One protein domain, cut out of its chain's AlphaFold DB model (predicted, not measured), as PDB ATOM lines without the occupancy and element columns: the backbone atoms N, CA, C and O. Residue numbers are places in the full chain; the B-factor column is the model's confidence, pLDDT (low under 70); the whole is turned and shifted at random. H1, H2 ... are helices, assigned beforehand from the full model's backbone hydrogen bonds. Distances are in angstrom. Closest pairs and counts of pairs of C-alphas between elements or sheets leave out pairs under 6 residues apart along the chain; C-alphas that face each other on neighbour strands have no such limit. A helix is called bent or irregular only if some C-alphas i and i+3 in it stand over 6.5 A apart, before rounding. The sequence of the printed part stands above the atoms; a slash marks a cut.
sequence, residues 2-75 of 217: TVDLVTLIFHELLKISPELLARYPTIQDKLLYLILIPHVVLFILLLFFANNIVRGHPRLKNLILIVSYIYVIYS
ATOM      1  N   THR A   2     180.882 150.284  79.654       49.34
ATOM      2  CA  THR A   2     180.201 150.721  80.877       49.34
ATOM      3  C   THR A   2     180.961 151.927  81.407       49.34
ATOM      4  O   THR A   2     182.089 151.782  81.871       49.34
ATOM      5  N   VAL A   3     180.389 153.123  81.262       57.12
ATOM      6  CA  VAL A   3     180.928 154.311  81.928       57.12
ATOM      7  C   VAL A   3     180.768 154.068  83.422       57.12
ATOM      8  O   VAL A   3     179.651 153.934  83.916       57.12
ATOM      9  N   ASP A   4     181.892 153.911  84.113       75.12
ATOM     10  CA  ASP A   4     181.908 153.706  85.552       75.12
ATOM     11  C   ASP A   4     181.278 154.933  86.226       75.12
ATOM     12  O   ASP A   4     181.766 156.056  86.071       75.12
ATOM     13  N   LEU A   5     180.171 154.714  86.941       71.06
ATOM     14  CA  LEU A   5     179.378 155.749  87.611       71.06
ATOM     15  C   LEU A   5     180.263 156.621  88.513       71.06
ATOM     16  O   LEU A   5     180.066 157.828  88.623       71.06
ATOM     17  N   VAL A   6     181.284 156.008  89.115       66.75
ATOM     18  CA  VAL A   6     182.274 156.694  89.945       66.75
ATOM     19  C   VAL A   6     183.064 157.695  89.102       66.75
ATOM     20  O   VAL A   6     183.173 158.862  89.464       66.75
ATOM     21  N   THR A   7     183.553 157.289  87.934       67.62
ATOM     22  CA  THR A   7     184.306 158.175  87.035       67.62
ATOM     23  C   THR A   7     183.449 159.347  86.545       67.62
ATOM     24  O   THR A   7     183.940 160.474  86.498       67.62
ATOM     25  N   LEU A   8     182.157 159.114  86.277       75.88
ATOM     26  CA  LEU A   8     181.203 160.170  85.921       75.88
ATOM     27  C   LEU A   8     181.032 161.189  87.061       75.88
ATOM     28  O   LEU A   8     181.132 162.393  86.839       75.88
ATOM     29  N   ILE A   9     180.842 160.726  88.300       71.56
ATOM     30  CA  ILE A   9     180.667 161.602  89.470       71.56
ATOM     31  C   ILE A   9     181.939 162.417  89.751       71.56
ATOM     32  O   ILE A   9     181.879 163.625  89.978       71.56
ATOM     33  N   PHE A  10     183.112 161.789  89.719       67.31
ATOM     34  CA  PHE A  10     184.359 162.491  90.024       67.31
ATOM     35  C   PHE A  10     184.754 163.504  88.936       67.31
ATOM     36  O   PHE A  10     185.267 164.577  89.261       67.31
ATOM     37  N   HIS A  11     184.490 163.195  87.664       65.69
ATOM     38  CA  HIS A  11     184.865 164.059  86.547       65.69
ATOM     39  C   HIS A  11     183.811 165.135  86.239       65.69
ATOM     40  O   HIS A  11     184.160 166.308  86.125       65.69
ATOM     41  N   GLU A  12     182.527 164.777  86.132       67.44
ATOM     42  CA  GLU A  12     181.478 165.726  85.726       67.44
ATOM     43  C   GLU A  12     180.905 166.530  86.896       67.44
ATOM     44  O   GLU A  12     180.718 167.742  86.775       67.44
ATOM     45  N   LEU A  13     180.646 165.883  88.038       62.78
ATOM     46  CA  LEU A  13     180.034 166.543  89.199       62.78
ATOM     47  C   LEU A  13     181.072 167.274  90.052       62.78
ATOM     48  O   LEU A  13     180.861 168.427  90.427       62.78
ATOM     49  N   LEU A  14     182.195 166.618  90.353       64.50
ATOM     50  CA  LEU A  14     183.224 167.182  91.235       64.50
ATOM     51  C   LEU A  14     184.306 167.972  90.487       64.50
ATOM     52  O   LEU A  14     185.098 168.658  91.133       64.50
ATOM     53  N   LYS A  15     184.340 167.906  89.146       74.56
ATOM     54  CA  LYS A  15     185.340 168.571  88.286       74.56
ATOM     55  C   LYS A  15     186.790 168.301  88.717       74.56
ATOM     56  O   LYS A  15     187.660 169.157  88.563       74.56
ATOM     57  N   ILE A  16     187.057 167.119  89.276       69.38
ATOM     58  CA  ILE A  16     188.402 166.724  89.702       69.38
ATOM     59  C   ILE A  16     189.174 166.272  88.463       69.38
ATOM     60  O   ILE A  16     188.676 165.465  87.676       69.38
ATOM     61  N   SER A  17     190.395 166.786  88.282       74.69
ATOM     62  CA  SER A  17     191.179 166.461  87.093       74.69
ATOM     63  C   SER A  17     191.517 164.960  87.044       74.69
ATOM     64  O   SER A  17     191.842 164.352  88.073       74.69
ATOM     65  N   PRO A  18     191.476 164.339  85.854       70.50
ATOM     66  CA  PRO A  18     191.783 162.917  85.698       70.50
ATOM     67  C   PRO A  18     193.221 162.576  86.119       70.50
ATOM     68  O   PRO A  18     193.474 161.486  86.625       70.50
ATOM     69  N   GLU A  19     194.146 163.530  86.009       77.00
ATOM     70  CA  GLU A  19     195.533 163.411  86.475       77.00
ATOM     71  C   GLU A  19     195.636 163.248  87.999       77.00
ATOM     72  O   GLU A  19     196.475 162.491  88.489       77.00
ATOM     73  N   LEU A  20     194.768 163.923  88.763       67.88
ATOM     74  CA  LEU A  20     194.693 163.784  90.220       67.88
ATOM     75  C   LEU A  20     194.034 162.463  90.628       67.88
ATOM     76  O   LEU A  20     194.484 161.827  91.580       67.88
ATOM     77  N   LEU A  21     193.018 162.011  89.890       71.06
ATOM     78  CA  LEU A  21     192.370 160.718  90.131       71.06
ATOM     79  C   LEU A  21     193.301 159.539  89.832       71.06
ATOM     80  O   LEU A  21     193.221 158.522  90.516       71.06
ATOM     81  N   ALA A  22     194.190 159.671  88.846       78.50
ATOM     82  CA  ALA A  22     195.148 158.631  88.478       78.50
ATOM     83  C   ALA A  22     196.211 158.369  89.564       78.50
ATOM     84  O   ALA A  22     196.782 157.282  89.605       78.50
ATOM     85  N   ARG A  23     196.455 159.327  90.472       78.69
ATOM     86  CA  ARG A  23     197.411 159.168  91.584       78.69
ATOM     87  C   ARG A  23     196.915 158.254  92.707       78.69
ATOM     88  O   ARG A  23     197.726 157.823  93.520       78.69
ATOM     89  N   TYR A  24     195.617 157.956  92.753       79.19
ATOM     90  CA  TYR A  24     195.002 157.132  93.793       79.19
ATOM     91  C   TYR A  24     194.420 155.860  93.161       79.19
ATOM     92  O   TYR A  24     193.400 155.937  92.469       79.19
ATOM     93  N   PRO A  25     195.059 154.690  93.348       72.75
ATOM     94  CA  PRO A  25     194.713 153.481  92.604       72.75
ATOM     95  C   PRO A  25     193.361 152.896  93.022       72.75
ATOM     96  O   PRO A  25     192.668 152.314  92.189       72.75
ATOM     97  N   THR A  26     192.949 153.072  94.282       82.00
ATOM     98  CA  THR A  26     191.678 152.537  94.783       82.00
ATOM     99  C   THR A  26     190.608 153.621  94.935       82.00
ATOM    100  O   THR A  26     190.892 154.795  95.177       82.00
ATOM    101  N   ILE A  27     189.334 153.230  94.819       72.38
ATOM    102  CA  ILE A  27     188.183 154.119  95.065       72.38
ATOM    103  C   ILE A  27     188.169 154.603  96.524       72.38
ATOM    104  O   ILE A  27     187.800 155.744  96.798       72.38
ATOM    105  N   GLN A  28     188.619 153.752  97.450       70.12
ATOM    106  CA  GLN A  28     188.752 154.085  98.867       70.12
ATOM    107  C   GLN A  28     189.760 155.222  99.072       70.12
ATOM    108  O   GLN A  28     189.443 156.187  99.764       70.12
ATOM    109  N   ASP A  29     190.913 155.172  98.399       68.12
ATOM    110  CA  ASP A  29     191.920 156.236  98.462       68.12
ATOM    111  C   ASP A  29     191.399 157.546  97.863       68.12
ATOM    112  O   ASP A  29     191.610 158.618  98.430       68.12
ATOM    113  N   LYS A  30     190.653 157.480  96.754       70.94
ATOM    114  CA  LYS A  30     190.027 158.667  96.149       70.94
ATOM    115  C   LYS A  30     189.045 159.331  97.118       70.94
ATOM    116  O   LYS A  30     189.106 160.540  97.313       70.94
ATOM    117  N   LEU A  31     188.177 158.555  97.768       68.94
ATOM    118  CA  LEU A  31     187.231 159.076  98.763       68.94
ATOM    119  C   LEU A  31     187.946 159.624 100.006       68.94
ATOM    120  O   LEU A  31     187.570 160.676 100.523       68.94
ATOM    121  N   LEU A  32     188.990 158.943 100.477       68.75
ATOM    122  CA  LEU A  32     189.726 159.338 101.673       68.75
ATOM    123  C   LEU A  32     190.540 160.621 101.444       68.75
ATOM    124  O   LEU A  32     190.385 161.597 102.174       68.75
ATOM    125  N   TYR A  33     191.391 160.643 100.420       70.00
ATOM    126  CA  TYR A  33     192.364 161.720 100.236       70.00
ATOM    127  C   TYR A  33     191.797 162.939  99.507       70.00
ATOM    128  O   TYR A  33     192.158 164.060  99.859       70.00
ATOM    129  N   LEU A  34     190.904 162.756  98.526       71.75
ATOM    130  CA  LEU A  34     190.363 163.883  97.750       71.75
ATOM    131  C   LEU A  34     189.122 164.503  98.390       71.75
ATOM    132  O   LEU A  34     188.843 165.675  98.153       71.75
ATOM    133  N   ILE A  35     188.375 163.735  99.187       70.69
ATOM    134  CA  ILE A  35     187.126 164.208  99.790       70.69
ATOM    135  C   ILE A  35     187.275 164.293 101.308       70.69
ATOM    136  O   ILE A  35     187.150 165.386 101.853       70.69
ATOM    137  N   LEU A  36     187.600 163.207 102.013       69.06
ATOM    138  CA  LEU A  36     187.554 163.219 103.480       69.06
ATOM    139  C   LEU A  36     188.587 164.167 104.112       69.06
ATOM    140  O   LEU A  36     188.219 165.004 104.938       69.06
ATOM    141  N   ILE A  37     189.861 164.071 103.721       71.88
ATOM    142  CA  ILE A  37     190.939 164.863 104.334       71.88
ATOM    143  C   ILE A  37     190.702 166.378 104.196       71.88
ATOM    144  O   ILE A  37     190.759 167.058 105.223       71.88
ATOM    145  N   PRO A  38     190.371 166.936 103.013       75.25
ATOM    146  CA  PRO A  38     190.076 168.365 102.883       75.25
ATOM    147  C   PRO A  38     188.951 168.850 103.804       75.25
ATOM    148  O   PRO A  38     189.073 169.915 104.407       75.25
ATOM    149  N   HIS A  39     187.888 168.058 103.977       74.00
ATOM    150  CA  HIS A  39     186.766 168.424 104.846       74.00
ATOM    151  C   HIS A  39     187.143 168.353 106.331       74.00
ATOM    152  O   HIS A  39     186.753 169.227 107.106       74.00
ATOM    153  N   VAL A  40     187.941 167.359 106.737       72.94
ATOM    154  CA  VAL A  40     188.458 167.256 108.112       72.94
ATOM    155  C   VAL A  40     189.393 168.424 108.430       72.94
ATOM    156  O   VAL A  40     189.266 169.040 109.488       72.94
ATOM    157  N   VAL A  41     190.290 168.783 107.507       77.62
ATOM    158  CA  VAL A  41     191.182 169.945 107.658       77.62
ATOM    159  C   VAL A  41     190.374 171.240 107.757       77.62
ATOM    160  O   VAL A  41     190.618 172.041 108.660       77.62
ATOM    161  N   LEU A  42     189.368 171.424 106.894       81.31
ATOM    162  CA  LEU A  42     188.455 172.570 106.948       81.31
ATOM    163  C   LEU A  42     187.734 172.651 108.304       81.31
ATOM    164  O   LEU A  42     187.634 173.728 108.887       81.31
ATOM    165  N   PHE A  43     187.272 171.518 108.832       77.75
ATOM    166  CA  PHE A  43     186.580 171.454 110.117       77.75
ATOM    167  C   PHE A  43     187.492 171.815 111.295       77.75
ATOM    168  O   PHE A  43     187.105 172.607 112.156       77.75
ATOM    169  N   ILE A  44     188.720 171.286 111.314       80.00
ATOM    170  CA  ILE A  44     189.725 171.633 112.326       80.00
ATOM    171  C   ILE A  44     190.033 173.132 112.267       80.00
ATOM    172  O   ILE A  44     190.066 173.786 113.310       80.00
ATOM    173  N   LEU A  45     190.196 173.694 111.067       82.25
ATOM    174  CA  LEU A  45     190.423 175.127 110.878       82.25
ATOM    175  C   LEU A  45     189.237 175.969 111.360       82.25
ATOM    176  O   LEU A  45     189.447 176.945 112.077       82.25
ATOM    177  N   LEU A  46     188.000 175.582 111.035       82.81
ATOM    178  CA  LEU A  46     186.787 176.275 111.484       82.81
ATOM    179  C   LEU A  46     186.646 176.249 113.009       82.81
ATOM    180  O   LEU A  46     186.392 177.287 113.620       82.81
ATOM    181  N   LEU A  47     186.867 175.094 113.642       80.94
ATOM    182  CA  LEU A  47     186.857 174.971 115.101       80.94
ATOM    183  C   LEU A  47     187.978 175.780 115.751       80.94
ATOM    184  O   LEU A  47     187.755 176.442 116.768       80.94
ATOM    185  N   PHE A  48     189.181 175.743 115.178       83.38
ATOM    186  CA  PHE A  48     190.311 176.527 115.654       83.38
ATOM    187  C   PHE A  48     190.009 178.026 115.567       83.38
ATOM    188  O   PHE A  48     190.211 178.745 116.547       83.38
ATOM    189  N   PHE A  49     189.463 178.492 114.444       82.12
ATOM    190  CA  PHE A  49     189.089 179.889 114.226       82.12
ATOM    191  C   PHE A  49     187.986 180.329 115.199       82.12
ATOM    192  O   PHE A  49     188.125 181.344 115.886       82.12
ATOM    193  N   ALA A  50     186.933 179.521 115.346       80.75
ATOM    194  CA  ALA A  50     185.830 179.785 116.268       80.75
ATOM    195  C   ALA A  50     186.287 179.869 117.738       80.75
ATOM    196  O   ALA A  50     185.737 180.652 118.512       80.75
ATOM    197  N   ASN A  51     187.291 179.078 118.136       79.75
ATOM    198  CA  ASN A  51     187.768 179.027 119.519       79.75
ATOM    199  C   ASN A  51     188.925 179.984 119.837       79.75
ATOM    200  O   ASN A  51     189.094 180.337 121.006       79.75
ATOM    201  N   ASN A  52     189.726 180.397 118.850       83.38
ATOM    202  CA  ASN A  52     190.906 181.241 119.081       83.38
ATOM    203  C   ASN A  52     190.729 182.683 118.609       83.38
ATOM    204  O   ASN A  52     191.169 183.588 119.308       83.38
ATOM    205  N   ILE A  53     190.059 182.909 117.478       81.19
ATOM    206  CA  ILE A  53     189.936 184.248 116.882       81.19
ATOM    207  C   ILE A  53     188.657 184.943 117.358       81.19
ATOM    208  O   ILE A  53     188.659 186.139 117.625       81.19
ATOM    209  N   VAL A  54     187.582 184.186 117.597       84.62
ATOM    210  CA  VAL A  54     186.293 184.720 118.084       84.62
ATOM    211  C   VAL A  54     186.196 184.680 119.622       84.62
ATOM    212  O   VAL A  54     185.126 184.491 120.208       84.62
ATOM    213  N   ARG A  55     187.326 184.860 120.318       74.44
ATOM    214  CA  ARG A  55     187.392 184.957 121.789       74.44
ATOM    215  C   ARG A  55     186.875 186.324 122.248       74.44
ATOM    216  O   ARG A  55     187.646 187.219 122.556       74.44
ATOM    217  N   GLY A  56     185.559 186.500 122.255       81.81
ATOM    218  CA  GLY A  56     184.923 187.745 122.713       81.81
ATOM    219  C   GLY A  56     183.492 187.946 122.225       81.81
ATOM    220  O   GLY A  56     182.738 188.713 122.818       81.81
ATOM    221  N   HIS A  57     183.072 187.208 121.194       87.88
ATOM    222  CA  HIS A  57     181.733 187.331 120.620       87.88
ATOM    223  C   HIS A  57     181.003 185.982 120.649       87.88
ATOM    224  O   HIS A  57     181.008 185.254 119.653       87.88
ATOM    225  N   PRO A  58     180.334 185.632 121.767       84.94
ATOM    226  CA  PRO A  58     179.695 184.322 121.926       84.94
ATOM    227  C   PRO A  58     178.631 184.051 120.852       84.94
ATOM    228  O   PRO A  58     178.480 182.921 120.396       84.94
ATOM    229  N   ARG A  59     177.942 185.098 120.374       87.81
ATOM    230  CA  ARG A  59     176.948 184.992 119.294       87.81
ATOM    231  C   ARG A  59     177.577 184.612 117.951       87.81
ATOM    232  O   ARG A  59     177.041 183.751 117.262       87.81
ATOM    233  N   LEU A  60     178.717 185.209 117.604       85.31
ATOM    234  CA  LEU A  60     179.419 184.911 116.353       85.31
ATOM    235  C   LEU A  60     180.030 183.507 116.387       85.31
ATOM    236  O   LEU A  60     179.935 182.775 115.406       85.31
ATOM    237  N   LYS A  61     180.569 183.090 117.539       84.56
ATOM    238  CA  LYS A  61     181.026 181.711 117.753       84.56
ATOM    239  C   LYS A  61     179.896 180.706 117.518       84.56
ATOM    240  O   LYS A  61     180.088 179.739 116.785       84.56
ATOM    241  N   ASN A  62     178.717 180.952 118.089       84.69
ATOM    242  CA  ASN A  62     177.558 180.082 117.893       84.69
ATOM    243  C   ASN A  62     177.103 180.057 116.429       84.69
ATOM    244  O   ASN A  62     176.806 178.983 115.917       84.69
ATOM    245  N   LEU A  63     177.108 181.200 115.737       87.12
ATOM    246  CA  LEU A  63     176.770 181.256 114.314       87.12
ATOM    247  C   LEU A  63     177.744 180.425 113.467       87.12
ATOM    248  O   LEU A  63     177.303 179.630 112.644       87.12
ATOM    249  N   ILE A  64     179.055 180.548 113.706       84.62
ATOM    250  CA  ILE A  64     180.075 179.761 112.997       84.62
ATOM    251  C   ILE A  64     179.890 178.264 113.264       84.62
ATOM    252  O   ILE A  64     179.972 177.470 112.329       84.62
ATOM    253  N   LEU A  65     179.602 177.869 114.507       82.06
ATOM    254  CA  LEU A  65     179.335 176.470 114.849       82.06
ATOM    255  C   LEU A  65     178.074 175.938 114.155       82.06
ATOM    256  O   LEU A  65     178.113 174.838 113.616       82.06
ATOM    257  N   ILE A  66     176.992 176.721 114.112       84.25
ATOM    258  CA  ILE A  66     175.744 176.348 113.428       84.25
ATOM    259  C   ILE A  66     175.975 176.201 111.921       84.25
ATOM    260  O   ILE A  66     175.577 175.196 111.339       84.25
ATOM    261  N   VAL A  67     176.651 177.161 111.284       83.31
ATOM    262  CA  VAL A  67     176.958 177.104 109.845       83.31
ATOM    263  C   VAL A  67     177.869 175.918 109.530       83.31
ATOM    264  O   VAL A  67     177.606 175.180 108.584       83.31
ATOM    265  N   SER A  68     178.891 175.679 110.357       80.00
ATOM    266  CA  SER A  68     179.776 174.515 110.221       80.00
ATOM    267  C   SER A  68     178.995 173.207 110.368       80.00
ATOM    268  O   SER A  68     179.202 172.276 109.601       80.00
ATOM    269  N   TYR A  69     178.058 173.142 111.315       77.88
ATOM    270  CA  TYR A  69     177.204 171.978 111.530       77.88
ATOM    271  C   TYR A  69     176.275 171.704 110.338       77.88
ATOM    272  O   TYR A  69     176.216 170.574 109.859       77.88
ATOM    273  N   ILE A  70     175.608 172.735 109.804       79.00
ATOM    274  CA  ILE A  70     174.761 172.614 108.605       79.00
ATOM    275  C   ILE A  70     175.596 172.156 107.403       79.00
ATOM    276  O   ILE A  70     175.170 171.269 106.667       79.00
ATOM    277  N   TYR A  71     176.801 172.705 107.233       77.88
ATOM    278  CA  TYR A  71     177.725 172.283 106.183       77.88
ATOM    279  C   TYR A  71     178.114 170.801 106.310       77.88
ATOM    280  O   TYR A  71     178.106 170.082 105.314       77.88
ATOM    281  N   VAL A  72     178.391 170.315 107.526       69.19
ATOM    282  CA  VAL A  72     178.702 168.895 107.787       69.19
ATOM    283  C   VAL A  72     177.508 167.980 107.489       69.19
ATOM    284  O   VAL A  72     177.692 166.866 106.999       69.19
ATOM    285  N   ILE A  73     176.277 168.427 107.753       68.06
ATOM    286  CA  ILE A  73     175.074 167.684 107.353       68.06
ATOM    287  C   ILE A  73     174.965 167.636 105.828       68.06
ATOM    288  O   ILE A  73     174.777 166.562 105.257       68.06
ATOM    289  N   TYR A  74     175.103 168.788 105.167       69.75
ATOM    290  CA  TYR A  74     174.894 168.908 103.726       69.75
ATOM    291  C   TYR A  74     175.982 168.212 102.899       69.75
ATOM    292  O   TYR A  74     175.695 167.692 101.826       69.75
ATOM    293  N   SER A  75     177.212 168.121 103.409       66.12
ATOM    294  CA  SER A  75     178.299 167.368 102.767       66.12
ATOM    295  C   SER A  75     178.092 165.847 102.796       66.12
ATOM    296  O   SER A  75     178.916 165.102 102.268       66.12
TER     297      SER A  75
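Overview. This is residues 2 to 75 of the 217 residues of an uncharacterized protein of Nanoarchaeota archaeon (UniProt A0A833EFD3). A long bent helix, H3, runs along most of a rod-shaped model, and H4 folds back beside its second arm, H3b, to make a helical hairpin at one end. At the other end two short helices, H1 and H2, group loosely by the first arm, H3a, while H4 stays apart from both of them. The printed part has 74 residues with four named helices, in the order H1, H2, H3, H4, and no named strand; its class is all helix. It is only just loose, close to extended, with a radius of gyration of the C-alphas of 16.6 A, and the C-alphas span 55 by 20 by 17 A.

Arrangement. H1, residues 5 to 13, comes first, and a tight link of 4 residues joins it to H2, residues 18 to 22. H1 and H2 are close but not clearly touching; their closest C-alphas, those of His 11 and Pro 18, are 7.1 A apart. Another tight link of 4 residues leads to H3, residues 27 to 52. By its hydrogen bonds H3 was assigned as one helix, but it is bent: C-alphas 34 and 37 are 6.7 A apart. Its arms, H3a, residues 27 to 34, and H3b, residues 37 to 52, stand at a shallow tilt of 33 degrees, only just short of steep. H2 and H3a are close but not clearly touching, with the closest C-alphas, those of Leu 21 and Lys 30, 6.8 A apart. H1 and H3a are near each other, with 5 pairs of C-alphas within 10 A. A tight link of 5 residues leads to H4, residues 58 to 74. H3b and H4 touch and form a helical hairpin, running opposite ways at a shallow tilt of 12 degrees. Their closest C-alphas are those of Ala 50 and Lys 61, 5.4 A apart, and H4 touches H3b with residues 61 to 68 alone. H4 is apart from H1, H2 and H3a. In H1, H2, H3a, H3b and H4 every O i to N i+4 pair is within hydrogen-bond range.

Along the chain. H1 begins at C-alpha 5, at (179.378, 155.749, 87.611), and measures 10.9 A from first to last C-alpha; H2 measures 6.1 A. H3a measures 10.4 A. H3b measures 22.0 A, from C-alpha 37 at (190.939, 164.863, 104.334) to C-alpha 52. H4 measures 24.3 A and ends at C-alpha 74, at (174.894, 168.908, 103.726).

Size, cuts and confidence. The two C-alphas farthest apart are those of Thr 2 and Gly 56, at 56.1 A. The printed part, residues 2 to 75, has no cut and no long link. Its mean pLDDT is 75.3; 19 residues are under 70, among them residues 10 to 14 and 72 to 75.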